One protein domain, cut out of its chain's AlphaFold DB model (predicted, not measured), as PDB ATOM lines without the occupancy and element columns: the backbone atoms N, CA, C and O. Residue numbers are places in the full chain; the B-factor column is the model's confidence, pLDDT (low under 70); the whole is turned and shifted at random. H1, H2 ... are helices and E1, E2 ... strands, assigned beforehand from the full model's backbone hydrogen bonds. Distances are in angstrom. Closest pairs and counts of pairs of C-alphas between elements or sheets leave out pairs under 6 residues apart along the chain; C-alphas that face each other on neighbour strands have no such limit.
ATOM      1  N   VAL A  84     -42.645 -22.908 -98.846       80.94
ATOM      2  CA  VAL A  84     -43.652 -23.926 -99.107       80.94
ATOM      3  C   VAL A  84     -44.771 -23.272 -99.912       80.94
ATOM      4  O   VAL A  84     -45.151 -22.134 -99.647       80.94
ATOM      5  N   GLN A  85     -45.222 -23.957-100.956       79.44
ATOM      6  CA  GLN A  85     -46.347 -23.559-101.792       79.44
ATOM      7  C   GLN A  85     -47.375 -24.685-101.723       79.44
ATOM      8  O   GLN A  85     -47.196 -25.735-102.343       79.44
ATOM      9  N   ALA A  86     -48.394 -24.486-100.886       67.88
ATOM     10  CA  ALA A  86     -49.498 -25.418-100.690       67.88
ATOM     11  C   ALA A  86     -50.543 -25.214-101.796       67.88
ATOM     12  O   ALA A  86     -51.542 -24.525-101.615       67.88
ATOM     13  N   GLU A  87     -50.279 -25.795-102.958       66.00
ATOM     14  CA  GLU A  87     -51.234 -25.936-104.056       66.00
ATOM     15  C   GLU A  87     -51.168 -27.389-104.533       66.00
ATOM     16  O   GLU A  87     -50.085 -27.978-104.449       66.00
ATOM     17  N   PRO A  88     -52.270 -27.987-105.035       57.44
ATOM     18  CA  PRO A  88     -52.207 -29.291-105.683       57.44
ATOM     19  C   PRO A  88     -51.239 -29.173-106.857       57.44
ATOM     20  O   PRO A  88     -51.589 -28.665-107.925       57.44
ATOM     21  N   ALA A  89     -49.988 -29.571-106.631       54.97
ATOM     22  CA  ALA A  89     -48.962 -29.413-107.635       54.97
ATOM     23  C   ALA A  89     -49.404 -30.253-108.826       54.97
ATOM     24  O   ALA A  89     -49.759 -31.426-108.663       54.97
ATOM     25  N   ILE A  90     -49.373 -29.671-110.026       55.81
ATOM     26  CA  ILE A  90     -49.407 -30.474-111.243       55.81
ATOM     27  C   ILE A  90     -48.243 -31.445-111.083       55.81
ATOM     28  O   ILE A  90     -47.082 -31.037-111.159       55.81
ATOM     29  N   LYS A  91     -48.541 -32.712-110.766       57.69
ATOM     30  CA  LYS A  91     -47.509 -33.733-110.664       57.69
ATOM     31  C   LYS A  91     -46.761 -33.666-111.981       57.69
ATOM     32  O   LYS A  91     -47.354 -33.830-113.048       57.69
ATOM     33  N   ALA A  92     -45.460 -33.405-111.915       58.88
ATOM     34  CA  ALA A  92     -44.608 -33.727-113.035       58.88
ATOM     35  C   ALA A  92     -44.765 -35.241-113.218       58.88
ATOM     36  O   ALA A  92     -44.192 -36.033-112.475       58.88
ATOM     37  N   ASN A  93     -45.618 -35.651-114.162       62.88
ATOM     38  CA  ASN A  93     -45.957 -37.058-114.397       62.88
ATOM     39  C   ASN A  93     -44.733 -37.876-114.858       62.88
ATOM     40  O   ASN A  93     -44.823 -39.086-115.042       62.88
ATOM     41  N   ASN A  94     -43.587 -37.213-115.043       79.75
ATOM     42  CA  ASN A  94     -42.323 -37.778-115.460       79.75
ATOM     43  C   ASN A  94     -41.264 -37.650-114.337       79.75
ATOM     44  O   ASN A  94     -40.895 -36.526-113.981       79.75
ATOM     45  N   PRO A  95     -40.701 -38.769-113.835       84.75
ATOM     46  CA  PRO A  95     -39.608 -38.769-112.859       84.75
ATOM     47  C   PRO A  95     -38.392 -37.923-113.264       84.75
ATOM     48  O   PRO A  95     -37.767 -37.306-112.403       84.75
ATOM     49  N   LEU A  96     -38.071 -37.847-114.561       88.00
ATOM     50  CA  LEU A  96     -36.958 -37.028-115.055       88.00
ATOM     51  C   LEU A  96     -37.221 -35.535-114.864       88.00
ATOM     52  O   LEU A  96     -36.312 -34.805-114.482       88.00
ATOM     53  N   ALA A  97     -38.460 -35.089-115.077       86.00
ATOM     54  CA  ALA A  97     -38.843 -33.699-114.847       86.00
ATOM     55  C   ALA A  97     -38.789 -33.352-113.351       86.00
ATOM     56  O   ALA A  97     -38.299 -32.289-112.986       86.00
ATOM     57  N   THR A  98     -39.186 -34.276-112.471       85.19
ATOM     58  CA  THR A  98     -39.041 -34.104-111.017       85.19
ATOM     59  C   THR A  98     -37.575 -33.969-110.601       85.19
ATOM     60  O   THR A  98     -37.241 -33.090-109.808       85.19
ATOM     61  N   ILE A  99     -36.682 -34.801-111.148       89.69
ATOM     62  CA  ILE A  99     -35.238 -34.701-110.883       89.69
ATOM     63  C   ILE A  99     -34.682 -33.386-111.438       89.69
ATOM     64  O   ILE A  99     -33.927 -32.710-110.742       89.69
ATOM     65  N   ALA A 100     -35.075 -32.997-112.652       91.12
ATOM     66  CA  ALA A 100     -34.654 -31.740-113.259       91.12
ATOM     67  C   ALA A 100     -35.086 -30.536-112.410       91.12
ATOM     68  O   ALA A 100     -34.246 -29.707-112.079       91.12
ATOM     69  N   ASN A 101     -36.344 -30.480-111.967       90.25
ATOM     70  CA  ASN A 101     -36.840 -29.400-111.111       90.25
ATOM     71  C   ASN A 101     -36.134 -29.370-109.750       90.25
ATOM     72  O   ASN A 101     -35.790 -28.301-109.245       90.25
ATOM     73  N   MET A 102     -35.839 -30.538-109.180       91.19
ATOM     74  CA  MET A 102     -35.066 -30.634-107.945       91.19
ATOM     75  C   MET A 102     -33.643 -30.093-108.122       91.19
ATOM     76  O   MET A 102     -33.159 -29.364-107.260       91.19
ATOM     77  N   VAL A 103     -32.963 -30.433-109.219       93.25
ATOM     78  CA  VAL A 103     -31.580 -30.005-109.474       93.25
ATOM     79  C   VAL A 103     -31.516 -28.534-109.873       93.25
ATOM     80  O   VAL A 103     -30.635 -27.822-109.399       93.25
ATOM     81  N   LEU A 104     -32.429 -28.070-110.724       92.81
ATOM     82  CA  LEU A 104     -32.377 -26.725-111.290       92.81
ATOM     83  C   LEU A 104     -32.976 -25.672-110.357       92.81
ATOM     84  O   LEU A 104     -32.362 -24.631-110.131       92.81
ATOM     85  N   PHE A 105     -34.141 -25.974-109.788       92.00
ATOM     86  CA  PHE A 105     -34.968 -25.016-109.048       92.00
ATOM     87  C   PHE A 105     -35.047 -25.333-107.549       92.00
ATOM     88  O   PHE A 105     -35.662 -24.604-106.771       92.00
ATOM     89  N   GLY A 106     -34.433 -26.437-107.105       92.00
ATOM     90  CA  GLY A 106     -34.530 -26.875-105.714       92.00
ATOM     91  C   GLY A 106     -35.950 -27.223-105.290       92.00
ATOM     92  O   GLY A 106     -36.255 -27.145-104.097       92.00
ATOM     93  N   GLU A 107     -36.799 -27.573-106.257       91.00
ATOM     94  CA  GLU A 107     -38.211 -27.870-106.077       91.00
ATOM     95  C   GLU A 107     -38.424 -29.349-105.787       91.00
ATOM     96  O   GLU A 107     -37.980 -30.230-106.525       91.00
ATOM     97  N   LYS A 108     -39.146 -29.629-104.706       88.38
ATOM     98  CA  LYS A 108     -39.551 -30.979-104.339       88.38
ATOM     99  C   LYS A 108     -41.048 -31.009-104.080       88.38
ATOM    100  O   LYS A 108     -41.529 -30.348-103.162       88.38
ATOM    101  N   HIS A 109     -41.764 -31.826-104.845       87.06
ATOM    102  CA  HIS A 109     -43.152 -32.157-104.536       87.06
ATOM    103  C   HIS A 109     -43.210 -33.015-103.270       87.06
ATOM    104  O   HIS A 109     -42.426 -33.956-103.104       87.06
ATOM    105  N   SER A 110     -44.104 -32.666-102.353       85.56
ATOM    106  CA  SER A 110     -44.280 -33.369-101.092       85.56
ATOM    107  C   SER A 110     -45.760 -33.584-100.831       85.56
ATOM    108  O   SER A 110     -46.544 -32.642-100.851       85.56
ATOM    109  N   VAL A 111     -46.112 -34.832-100.537       87.44
ATOM    110  CA  VAL A 111     -47.458 -35.236-100.141       87.44
ATOM    111  C   VAL A 111     -47.361 -35.898 -98.777       87.44
ATOM    112  O   VAL A 111     -46.563 -36.818 -98.587       87.44
ATOM    113  N   VAL A 112     -48.151 -35.425 -97.819       87.56
ATOM    114  CA  VAL A 112     -48.177 -35.956 -96.455       87.56
ATOM    115  C   VAL A 112     -49.566 -36.528 -96.179       87.56
ATOM    116  O   VAL A 112     -50.466 -35.770 -95.828       87.56
ATOM    117  N   PRO A 113     -49.778 -37.845 -96.338       91.38
ATOM    118  CA  PRO A 113     -51.016 -38.483 -95.909       91.38
ATOM    119  C   PRO A 113     -51.047 -38.669 -94.385       91.38
ATOM    120  O   PRO A 113     -50.010 -38.849 -93.733       91.38
ATOM    121  N   ALA A 114     -52.247 -38.672 -93.813       91.44
ATOM    122  CA  ALA A 114     -52.484 -39.076 -92.439       91.44
ATOM    123  C   ALA A 114     -52.222 -40.579 -92.283       91.44
ATOM    124  O   ALA A 114     -52.790 -41.406 -92.988       91.44
ATOM    125  N   LYS A 115     -51.357 -40.939 -91.339       92.38
ATOM    126  CA  LYS A 115     -50.970 -42.323 -91.031       92.38
ATOM    127  C   LYS A 115     -51.972 -43.034 -90.117       92.38
ATOM    128  O   LYS A 115     -51.829 -44.223 -89.878       92.38
ATOM    129  N   THR A 116     -52.914 -42.304 -89.526       93.31
ATOM    130  CA  THR A 116     -53.957 -42.852 -88.652       93.31
ATOM    131  C   THR A 116     -55.166 -41.922 -88.642       93.31
ATOM    132  O   THR A 116     -55.036 -40.736 -88.950       93.31
ATOM    133  N   SER A 117     -56.331 -42.459 -88.280       93.94
ATOM    134  CA  SER A 117     -57.555 -41.675 -88.110       93.94
ATOM    135  C   SER A 117     -57.635 -41.077 -86.702       93.94
ATOM    136  O   SER A 117     -57.245 -41.716 -85.725       93.94
ATOM    137  N   GLY A 118     -58.186 -39.872 -86.564       90.19
ATOM    138  CA  GLY A 118     -58.429 -39.263 -85.256       90.19
ATOM    139  C   GLY A 118     -58.542 -37.744 -85.289       90.19
ATOM    140  O   GLY A 118     -58.376 -37.105 -86.325       90.19
ATOM    141  N   PHE A 119     -58.804 -37.148 -84.126       86.25
ATOM    142  CA  PHE A 119     -58.765 -35.695 -83.972       86.25
ATOM    143  C   PHE A 119     -57.326 -35.180 -83.964       86.25
ATOM    144  O   PHE A 119     -56.463 -35.740 -83.280       86.25
ATOM    145  N   VAL A 120     -57.092 -34.075 -84.674       80.31
ATOM    146  CA  VAL A 120     -55.833 -33.330 -84.593       80.31
ATOM    147  C   VAL A 120     -55.733 -32.673 -83.219       80.31
ATOM    148  O   VAL A 120     -56.513 -31.777 -82.893       80.31
ATOM    149  N   ARG A 121     -54.754 -33.091 -82.413       73.06
ATOM    150  CA  ARG A 121     -54.420 -32.439 -81.143       73.06
ATOM    151  C   ARG A 121     -53.291 -31.435 -81.347       73.06
ATOM    152  O   ARG A 121     -52.269 -31.740 -81.960       73.06
ATOM    153  N   THR A 122     -53.481 -30.239 -80.797       58.44
ATOM    154  CA  THR A 122     -52.428 -29.229 -80.628       58.44
ATOM    155  C   THR A 122     -51.860 -29.343 -79.214       58.44
ATOM    156  O   THR A 122     -52.595 -29.680 -78.290       58.44
ATOM    157  N   ILE A 123     -50.557 -29.110 -79.026       54.69
ATOM    158  CA  ILE A 123     -49.903 -29.342 -77.723       54.69
ATOM    159  C   ILE A 123     -50.345 -28.329 -76.650       54.69
ATOM    160  O   ILE A 123     -50.246 -28.627 -75.466       54.69
ATOM    161  N   ASN A 124     -50.925 -27.182 -77.028       47.19
ATOM    162  CA  ASN A 124     -51.418 -26.181 -76.076       47.19
ATOM    163  C   ASN A 124     -52.858 -25.742 -76.377       47.19
ATOM    164  O   ASN A 124     -53.041 -24.773 -77.119       47.19
ATOM    165  N   ASN A 125     -53.847 -26.437 -75.789       38.19
ATOM    166  CA  ASN A 125     -55.255 -26.022 -75.624       38.19
ATOM    167  C   ASN A 125     -55.748 -24.998 -76.670       38.19
ATOM    168  O   ASN A 125     -56.085 -23.861 -76.345       38.19
ATOM    169  N   GLY A 126     -55.735 -25.389 -77.948       41.44
ATOM    170  CA  GLY A 126     -56.355 -24.631 -79.038       41.44
ATOM    171  C   GLY A 126     -55.631 -23.372 -79.531       41.44
ATOM    172  O   GLY A 126     -56.176 -22.704 -80.401       41.44
ATOM    173  N   THR A 127     -54.432 -23.026 -79.042       38.41
ATOM    174  CA  THR A 127     -53.759 -21.767 -79.446       38.41
ATOM    175  C   THR A 127     -52.365 -21.925 -80.040       38.41
ATOM    176  O   THR A 127     -51.919 -21.034 -80.764       38.41
ATOM    177  N   LYS A 128     -51.662 -23.039 -79.802       44.41
ATOM    178  CA  LYS A 128     -50.353 -23.286 -80.427       44.41
ATOM    179  C   LYS A 128     -50.228 -24.749 -80.841       44.41
ATOM    180  O   LYS A 128     -50.194 -25.640 -79.992       44.41
ATOM    181  N   PHE A 129     -50.121 -24.986 -82.150       53.03
ATOM    182  CA  PHE A 129     -49.466 -26.184 -82.681       53.03
ATOM    183  C   PHE A 129     -48.106 -26.340 -81.996       53.03
ATOM    184  O   PHE A 129     -47.530 -25.334 -81.566       53.03
ATOM    185  N   ASP A 130     -47.589 -27.564 -81.867       45.34
ATOM    186  CA  ASP A 130     -46.196 -27.711 -81.450       45.34
ATOM    187  C   ASP A 130     -45.291 -27.220 -82.574       45.34
ATOM    188  O   ASP A 130     -44.888 -27.946 -83.479       45.34
ATOM    189  N   LEU A 131     -45.083 -25.911 -82.559       46.78
ATOM    190  CA  LEU A 131     -44.103 -25.210 -83.363       46.78
ATOM    191  C   LEU A 131     -42.753 -25.212 -82.639       46.78
ATOM    192  O   LEU A 131     -41.776 -24.678 -83.167       46.78
ATOM    193  N   GLN A 132     -42.681 -25.783 -81.426       37.41
ATOM    194  CA  GLN A 132     -41.412 -26.066 -80.789       37.41
ATOM    195  C   GLN A 132     -40.871 -27.375 -81.375       37.41
ATOM    196  O   GLN A 132     -41.563 -28.369 -81.525       37.41
ATOM    197  N   ALA A 133     -39.587 -27.357 -81.715       35.38
ATOM    198  CA  ALA A 133     -38.787 -28.542 -82.015       35.38
ATOM    199  C   ALA A 133     -38.902 -29.191 -83.410       35.38
ATOM    200  O   ALA A 133     -38.750 -30.403 -83.552       35.38
ATOM    201  N   THR A 134     -38.884 -28.394 -84.481       36.50
ATOM    202  CA  THR A 134     -38.004 -28.762 -85.607       36.50
ATOM    203  C   THR A 134     -36.916 -27.708 -85.766       36.50
ATOM    204  O   THR A 134     -37.168 -26.507 -85.816       36.50
ATOM    205  N   LYS A 135     -35.656 -28.157 -85.814       42.38
ATOM    206  CA  LYS A 135     -34.434 -27.333 -85.925       42.38
ATOM    207  C   LYS A 135     -34.384 -26.434 -87.189       42.38
ATOM    208  O   LYS A 135     -33.336 -25.835 -87.437       42.38
ATOM    209  N   SER A 136     -35.463 -26.345 -87.977       45.69
ATOM    210  CA  SER A 136     -35.545 -25.643 -89.264       45.69
ATOM    211  C   SER A 136     -36.650 -24.580 -89.397       45.69
ATOM    212  O   SER A 136     -36.598 -23.845 -90.374       45.69
ATOM    213  N   GLN A 137     -37.612 -24.426 -88.469       56.38
ATOM    214  CA  GLN A 137     -38.760 -23.494 -88.634       56.38
ATOM    215  C   GLN A 137     -39.559 -23.687 -89.951       56.38
ATOM    216  O   GLN A 137     -40.267 -22.777 -90.373       56.38
ATOM    217  N   SER A 138     -39.423 -24.845 -90.613       63.41
ATOM    218  CA  SER A 138     -40.038 -25.147 -91.921       63.41
ATOM    219  C   SER A 138     -41.061 -26.293 -91.861       63.41
ATOM    220  O   SER A 138     -41.495 -26.789 -92.898       63.41
ATOM    221  N   GLU A 139     -41.386 -26.784 -90.660       72.62
ATOM    222  CA  GLU A 139     -42.260 -27.943 -90.447       72.62
ATOM    223  C   GLU A 139     -43.095 -27.763 -89.169       72.62
ATOM    224  O   GLU A 139     -42.551 -27.380 -88.129       72.62
ATOM    225  N   ALA A 140     -44.386 -28.101 -89.226       74.62
ATOM    226  CA  ALA A 140     -45.255 -28.292 -88.067       74.62
ATOM    227  C   ALA A 140     -45.413 -29.778 -87.768       74.62
ATOM    228  O   ALA A 140     -45.483 -30.607 -88.680       74.62
ATOM    229  N   ILE A 141     -45.520 -30.102 -86.480       78.12
ATOM    230  CA  ILE A 141     -45.835 -31.453 -86.025       78.12
ATOM    231  C   ILE A 141     -47.296 -31.491 -85.572       78.12
ATOM    232  O   ILE A 141     -47.683 -30.843 -84.600       78.12
ATOM    233  N   PHE A 142     -48.101 -32.279 -86.278       78.44
ATOM    234  CA  PHE A 142     -49.482 -32.579 -85.918       78.44
ATOM    235  C   PHE A 142     -49.575 -33.941 -85.244       78.44
ATOM    236  O   PHE A 142     -49.042 -34.925 -85.755       78.44
ATOM    237  N   PHE A 143     -50.299 -34.025 -84.133       83.25
ATOM    238  CA  PHE A 143     -50.577 -35.296 -83.474       83.25
ATOM    239  C   PHE A 143     -51.994 -35.740 -83.815       83.25
ATOM    240  O   PHE A 143     -52.961 -35.080 -83.438       83.25
ATOM    241  N   ILE A 144     -52.114 -36.865 -84.514       87.88
ATOM    242  CA  ILE A 144     -53.397 -37.510 -84.808       87.88
ATOM    243  C   ILE A 144     -53.375 -38.832 -84.059       87.88
ATOM    244  O   ILE A 144     -52.485 -39.643 -84.295       87.88
ATOM    245  N   ASN A 145     -54.284 -39.009 -83.097       86.94
ATOM    246  CA  ASN A 145     -54.289 -40.176 -82.205       86.94
ATOM    247  C   ASN A 145     -52.906 -40.458 -81.563       86.94
ATOM    248  O   ASN A 145     -52.403 -41.576 -81.581       86.94
ATOM    249  N   ASN A 146     -52.250 -39.405 -81.055       82.62
ATOM    250  CA  ASN A 146     -50.882 -39.415 -80.507       82.62
ATOM    251  C   ASN A 146     -49.758 -39.807 -81.492       82.62
ATOM    252  O   ASN A 146     -48.595 -39.857 -81.092       82.62
ATOM    253  N   LEU A 147     -50.056 -40.013 -82.778       86.44
ATOM    254  CA  LEU A 147     -49.057 -40.276 -83.809       86.44
ATOM    255  C   LEU A 147     -48.605 -38.958 -84.475       86.44
ATOM    256  O   LEU A 147     -49.454 -38.209 -84.975       86.44
ATOM    257  N   PRO A 148     -47.292 -38.653 -84.517       85.38
ATOM    258  CA  PRO A 148     -46.792 -37.410 -85.092       85.38
ATOM    259  C   PRO A 148     -46.750 -37.437 -86.630       85.38
ATOM    260  O   PRO A 148     -46.240 -38.373 -87.259       85.38
ATOM    261  N   HIS A 149     -47.211 -36.343 -87.229       85.25
ATOM    262  CA  HIS A 149     -47.204 -36.058 -88.661       85.25
ATOM    263  C   HIS A 149     -46.437 -34.761 -88.895       85.25
ATOM    264  O   HIS A 149     -46.822 -33.712 -88.388       85.25
ATOM    265  N   LYS A 150     -45.343 -34.839 -89.654       84.62
ATOM    266  CA  LYS A 150     -44.545 -33.669 -90.024       84.62
ATOM    267  C   LYS A 150     -45.084 -33.096 -91.318       84.62
ATOM    268  O   LYS A 150     -45.034 -33.769 -92.346       84.62
ATOM    269  N   VAL A 151     -45.586 -31.876 -91.257       80.69
ATOM    270  CA  VAL A 151     -46.132 -31.168 -92.408       80.69
ATOM    271  C   VAL A 151     -45.238 -29.969 -92.703       80.69
ATOM    272  O   VAL A 151     -45.028 -29.148 -91.805       80.69
ATOM    273  N   PRO A 152     -44.690 -29.866 -93.925       79.12
ATOM    274  CA  PRO A 152     -43.960 -28.685 -94.355       79.12
ATOM    275  C   PRO A 152     -44.853 -27.454 -94.247       79.12
ATOM    276  O   PRO A 152     -45.962 -27.452 -94.773       79.12
ATOM    277  N   ILE A 153     -44.354 -26.423 -93.577       71.62
ATOM    278  CA  ILE A 153     -45.003 -25.118 -93.502       71.62
ATOM    279  C   ILE A 153     -43.950 -24.006 -93.504       71.62
ATOM    280  O   ILE A 153     -42.912 -24.077 -92.853       71.62
ATOM    281  N   ASN A 154     -44.237 -22.949 -94.228       67.50
ATOM    282  CA  ASN A 154     -43.767 -21.595 -94.069       67.50
ATOM    283  C   ASN A 154     -44.733 -20.747 -93.194       67.50
ATOM    284  O   ASN A 154     -45.538 -19.957 -93.690       67.50
ATOM    285  N   LEU A 155     -44.573 -20.823 -91.862       56.38
ATOM    286  CA  LEU A 155     -45.349 -20.078 -90.837       56.38
ATOM    287  C   LEU A 155     -45.459 -18.557 -91.045       56.38
ATOM    288  O   LEU A 155     -46.240 -17.878 -90.374       56.38
ATOM    289  N   TRP A 156     -44.632 -18.013 -91.927       56.94
ATOM    290  CA  TRP A 156     -44.530 -16.599 -92.240       56.94
ATOM    291  C   TRP A 156     -45.503 -16.170 -93.351       56.94
ATOM    292  O   TRP A 156     -45.495 -15.005 -93.741       56.94
ATOM    293  N   HIS A 157     -46.319 -17.089 -93.885       59.19
ATOM    294  CA  HIS A 157     -47.407 -16.806 -94.827       59.19
ATOM    295  C   HIS A 157     -48.779 -17.022 -94.170       59.19
ATOM    296  O   HIS A 157     -49.052 -18.068 -93.585       59.19
ATOM    297  N   GLU A 158     -49.665 -16.029 -94.289       60.44
ATOM    298  CA  GLU A 158     -51.007 -16.043 -93.678       60.44
ATOM    299  C   GLU A 158     -51.873 -17.214 -94.159       60.44
ATOM    300  O   GLU A 158     -52.584 -17.822 -93.364       60.44
ATOM    301  N   GLN A 159     -51.759 -17.602 -95.432       59.94
ATOM    302  CA  GLN A 159     -52.487 -18.753 -95.983       59.94
ATOM    303  C   GLN A 159     -52.196 -20.045 -95.220       59.94
ATOM    304  O   GLN A 159     -53.093 -20.850 -94.984       59.94
ATOM    305  N   GLU A 160     -50.959 -20.230 -94.772       62.75
ATOM    306  CA  GLU A 160     -50.598 -21.428 -94.036       62.75
ATOM    307  C   GLU A 160     -51.023 -21.369 -92.574       62.75
ATOM    308  O   GLU A 160     -51.413 -22.387 -92.011       62.75
ATOM    309  N   LYS A 161     -51.041 -20.179 -91.961       62.41
ATOM    310  CA  LYS A 161     -51.669 -20.000 -90.645       62.41
ATOM    311  C   LYS A 161     -53.158 -20.343 -90.704       62.41
ATOM    312  O   LYS A 161     -53.649 -21.027 -89.809       62.41
ATOM    313  N   HIS A 162     -53.852 -19.931 -91.765       64.50
ATOM    314  CA  HIS A 162     -55.238 -20.324 -92.007       64.50
ATOM    315  C   HIS A 162     -55.375 -21.827 -92.242       64.50
ATOM    316  O   HIS A 162     -56.272 -22.442 -91.671       64.50
ATOM    317  N   PHE A 163     -54.463 -22.443 -93.001       68.62
ATOM    318  CA  PHE A 163     -54.432 -23.894 -93.164       68.62
ATOM    319  C   PHE A 163     -54.298 -24.602 -91.807       68.62
ATOM    320  O   PHE A 163     -55.144 -25.431 -91.470       68.62
ATOM    321  N   LEU A 164     -53.318 -24.215 -90.983       65.50
ATOM    322  CA  LEU A 164     -53.131 -24.731 -89.625       65.50
ATOM    323  C   LEU A 164     -54.414 -24.583 -88.790       65.50
ATOM    324  O   LEU A 164     -54.879 -25.549 -88.196       65.50
ATOM    325  N   GLN A 165     -55.030 -23.400 -88.782       66.81
ATOM    326  CA  GLN A 165     -56.296 -23.169 -88.077       66.81
ATOM    327  C   GLN A 165     -57.433 -24.049 -88.609       66.81
ATOM    328  O   GLN A 165     -58.214 -24.562 -87.816       66.81
ATOM    329  N   SER A 166     -57.505 -24.269 -89.922       68.25
ATOM    330  CA  SER A 166     -58.562 -25.072 -90.547       68.25
ATOM    331  C   SER A 166     -58.463 -26.566 -90.222       68.25
ATOM    332  O   SER A 166     -59.477 -27.264 -90.195       68.25
ATOM    333  N   VAL A 167     -57.255 -27.072 -89.952       69.88
ATOM    334  CA  VAL A 167     -57.044 -28.469 -89.546       69.88
ATOM    335  C   VAL A 167     -57.085 -28.664 -88.029       69.88
ATOM    336  O   VAL A 167     -57.186 -29.801 -87.565       69.88
ATOM    337  N   ALA A 168     -57.040 -27.584 -87.241       69.12
ATOM    338  CA  ALA A 168     -57.199 -27.646 -85.792       69.12
ATOM    339  C   ALA A 168     -58.572 -28.237 -85.429       69.12
ATOM    340  O   ALA A 168     -59.591 -27.832 -85.980       69.12
ATOM    341  N   ASN A 169     -58.615 -29.176 -84.478       71.31
ATOM    342  CA  ASN A 169     -59.852 -29.803 -83.984       71.31
ATOM    343  C   ASN A 169     -60.684 -30.554 -85.043       71.31
ATOM    344  O   ASN A 169     -61.814 -30.958 -84.766       71.31
ATOM    345  N   ARG A 170     -60.132 -30.796 -86.236       83.00
ATOM    346  CA  ARG A 170     -60.771 -31.608 -87.274       83.00
ATOM    347  C   ARG A 170     -60.521 -33.093 -87.017       83.00
ATOM    348  O   ARG A 170     -59.437 -33.476 -86.570       83.00
ATOM    349  N   TYR A 171     -61.516 -33.933 -87.302       87.94
ATOM    350  CA  TYR A 171     -61.315 -35.378 -87.401       87.94
ATOM    351  C   TYR A 171     -60.744 -35.699 -88.782       87.94
ATOM    352  O   TYR A 171     -61.359 -35.369 -89.794       87.94
ATOM    353  N   ILE A 172     -59.574 -36.325 -88.810       90.44
ATOM    354  CA  ILE A 172     -58.864 -36.715 -90.026       90.44
ATOM    355  C   ILE A 172     -59.002 -38.218 -90.202       90.44
ATOM    356  O   ILE A 172     -58.855 -38.964 -89.231       90.44
ATOM    357  N   LYS A 173     -59.270 -38.670 -91.427       93.62
ATOM    358  CA  LYS A 173     -59.248 -40.101 -91.757       93.62
ATOM    359  C   LYS A 173     -57.842 -40.539 -92.148       93.62
ATOM    360  O   LYS A 173     -57.090 -39.788 -92.758       93.62
ATOM    361  N   GLU A 174     -57.493 -41.779 -91.840       94.19
ATOM    362  CA  GLU A 174     -56.285 -42.405 -92.373       94.19
ATOM    363  C   GLU A 174     -56.271 -42.326 -93.908       94.19
ATOM    364  O   GLU A 174     -57.296 -42.512 -94.564       94.19
ATOM    365  N   GLY A 175     -55.113 -41.989 -94.474       91.62
ATOM    366  CA  GLY A 175     -54.922 -41.749 -95.903       91.62
ATOM    367  C   GLY A 175     -55.326 -40.351 -96.381       91.62
ATOM    368  O   GLY A 175     -54.960 -39.969 -97.491       91.62
ATOM    369  N   GLU A 176     -56.023 -39.557 -95.565       90.62
ATOM    370  CA  GLU A 176     -56.386 -38.188 -95.925       90.62
ATOM    371  C   GLU A 176     -55.144 -37.299 -96.064       90.62
ATOM    372  O   GLU A 176     -54.213 -37.368 -95.260       90.62
ATOM    373  N   ILE A 177     -55.112 -36.455 -97.094       87.12
ATOM    374  CA  ILE A 177     -53.945 -35.632 -97.405       87.12
ATOM    375  C   ILE A 177     -53.890 -34.419 -96.473       87.12
ATOM    376  O   ILE A 177     -54.714 -33.512 -96.553       87.12
ATOM    377  N   LEU A 178     -52.890 -34.405 -95.594       82.69
ATOM    378  CA  LEU A 178     -52.587 -33.287 -94.700       82.69
ATOM    379  C   LEU A 178     -51.802 -32.185 -95.407       82.69
ATOM    380  O   LEU A 178     -51.809 -31.051 -94.960       82.69
ATOM    381  N   PHE A 179     -51.071 -32.512 -96.466       84.56
ATOM    382  CA  PHE A 179     -50.328 -31.534 -97.248       84.56
ATOM    383  C   PHE A 179     -50.080 -32.083 -98.643       84.56
ATOM    384  O   PHE A 179     -49.673 -33.237 -98.782       84.56
ATOM    385  N   ASP A 180     -50.287 -31.241 -99.644       84.50
ATOM    386  CA  ASP A 180     -49.906 -31.467-101.031       84.50
ATOM    387  C   ASP A 180     -49.355 -30.145-101.565       84.50
ATOM    388  O   ASP A 180     -50.034 -29.120-101.490       84.50
ATOM    389  N   GLY A 181     -48.101 -30.144-102.012       84.88
ATOM    390  CA  GLY A 181     -47.476 -28.918-102.481       84.88
ATOM    391  C   GLY A 181     -46.001 -29.037-102.816       84.88
ATOM    392  O   GLY A 181     -45.382 -30.103-102.721       84.88
ATOM    393  N   ILE A 182     -45.425 -27.907-103.219       85.12
ATOM    394  CA  ILE A 182     -44.019 -27.791-103.603       85.12
ATOM    395  C   ILE A 182     -43.239 -27.145-102.461       85.12
ATOM    396  O   ILE A 182     -43.569 -26.061-101.980       85.12
ATOM    397  N   ILE A 183     -42.157 -27.797-102.051       87.62
ATOM    398  CA  ILE A 183     -41.138 -27.208-101.188       87.62
ATOM    399  C   ILE A 183     -40.026 -26.703-102.099       87.62
ATOM    400  O   ILE A 183     -39.360 -27.505-102.759       87.62
ATOM    401  N   LYS A 184     -39.798 -25.388-102.119       89.56
ATOM    402  CA  LYS A 184     -38.610 -24.812-102.753       89.56
ATOM    403  C   LYS A 184     -37.511 -24.649-101.722       89.56
ATOM    404  O   LYS A 184     -37.731 -24.159-100.611       89.56
ATOM    405  N   SER A 185     -36.304 -25.044-102.093       91.25
ATOM    406  CA  SER A 185     -35.141 -24.839-101.242       91.25
ATOM    407  C   SER A 185     -34.809 -23.356-101.087       91.25
ATOM    408  O   SER A 185     -35.041 -22.553-101.990       91.25
TER     409      SER A 185
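What this domain is: This is residues 84 to 185 of the 336 residues of the protein "Signal peptidase I" of Kiritimatiellaceae bacterium (UniProt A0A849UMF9). A long two-stranded ribbon of E1 and E5 has the helix H1 at one end, where E1 begins and E5 ends; toward its other end it lies partly face to face with a small three-stranded sheet, E2 E3 E4, as a small and loose sandwich. H2 only grazes that three-stranded sheet, and a long loop, residues 122 to 138, joins E2 to E3. The printed part has 102 residues with two named helices and five named strands, in the order H1 E1 E2 E3 E4 H2 E5, and its class is mixed, helices and strands. The sheets, in the orders E2 - E3 - E4 and E1 - E5, are antiparallel throughout. The whole is compact, with a radius of gyration of the C-alphas of 14.3 A, yet elongated in outline, spanning 43 by 27 by 22 A.

How they stand to each other: Residues 84 to 85 form a short antiparallel pairing with residues 182 to 183 of E5, residues 177 to 184. H1, residues 95 to 105, comes nearest to E1, residues 107 to 113, at the C-alphas of Asn 101 and Glu 107, 5.4 A apart. E1 and E5 are antiparallel neighbours at 168 degrees between their directions; N 110 and O 181 are within hydrogen-bond range at 2.9 A, and so are N 183 and O 108 at 2.9 A. E2, residues 118 to 121, is apart from E1 and belongs to the other sheet. E2, E3, residues 139 to 144, and E4, residues 147 to 152, form a meander, each strand the antiparallel neighbour of the one before. The hairpin E2 and E3 stands at 133 degrees between directions, with N 121 and O 143 within hydrogen-bond range at 2.9 A. The hairpin E3 and E4 stands at 151 degrees, with N 142 and O 149 at 2.9 A and N 149 and O 142 at 2.7 A, both within hydrogen-bond range. The two sheets are a sandwich, two sheets face to face: the parts that face each other are 12.5 A centre to centre, and their best planes are 13 degrees apart. The closest C-alphas of E4 and E5 are those of Val 151 and Phe 179, 6.4 A apart. H2, residues 158 to 167, only grazes the sheet E2 E3 E4 with its residues 160 to 167; its closest C-alpha to E2 is that of Val 167, 7.0 A from that of Val 120. Residues 118 to 119 of E2 also pair, antiparallel, with residues 171 to 172. H1 and H2 are apart. In H1 and H2 every O i to N i+4 pair is within hydrogen-bond range.

Where its parts are: H1 begins at C-alpha 95, (-39.608, -38.769, -112.859), and measures 15.0 A from first to last C-alpha. E1 is 19.5 A long and E2 8.9 A. E3 measures 15.7 A and E4 16.5 A, beginning at C-alpha 147, (-49.057, -40.276, -83.809). H2 is 14.4 A long. E5, 19.5 A long, ends at C-alpha 184, (-38.610, -24.812, -102.753).

The domain as a whole: The two C-alphas farthest apart are those of Leu 96 and Asn 125, 44.8 A. The first and last printed C-alphas, of Val 84 and Ser 185, are 8.8 A apart. The printed part has no cut. The link E2 to E3, with 17 residues, is long; H2 to E5 is short, and the other links are tight. The mean pLDDT of the printed part is 74.1, and 40 residues are under 70: residues 86 to 93, 122 to 138 and 154 to 168.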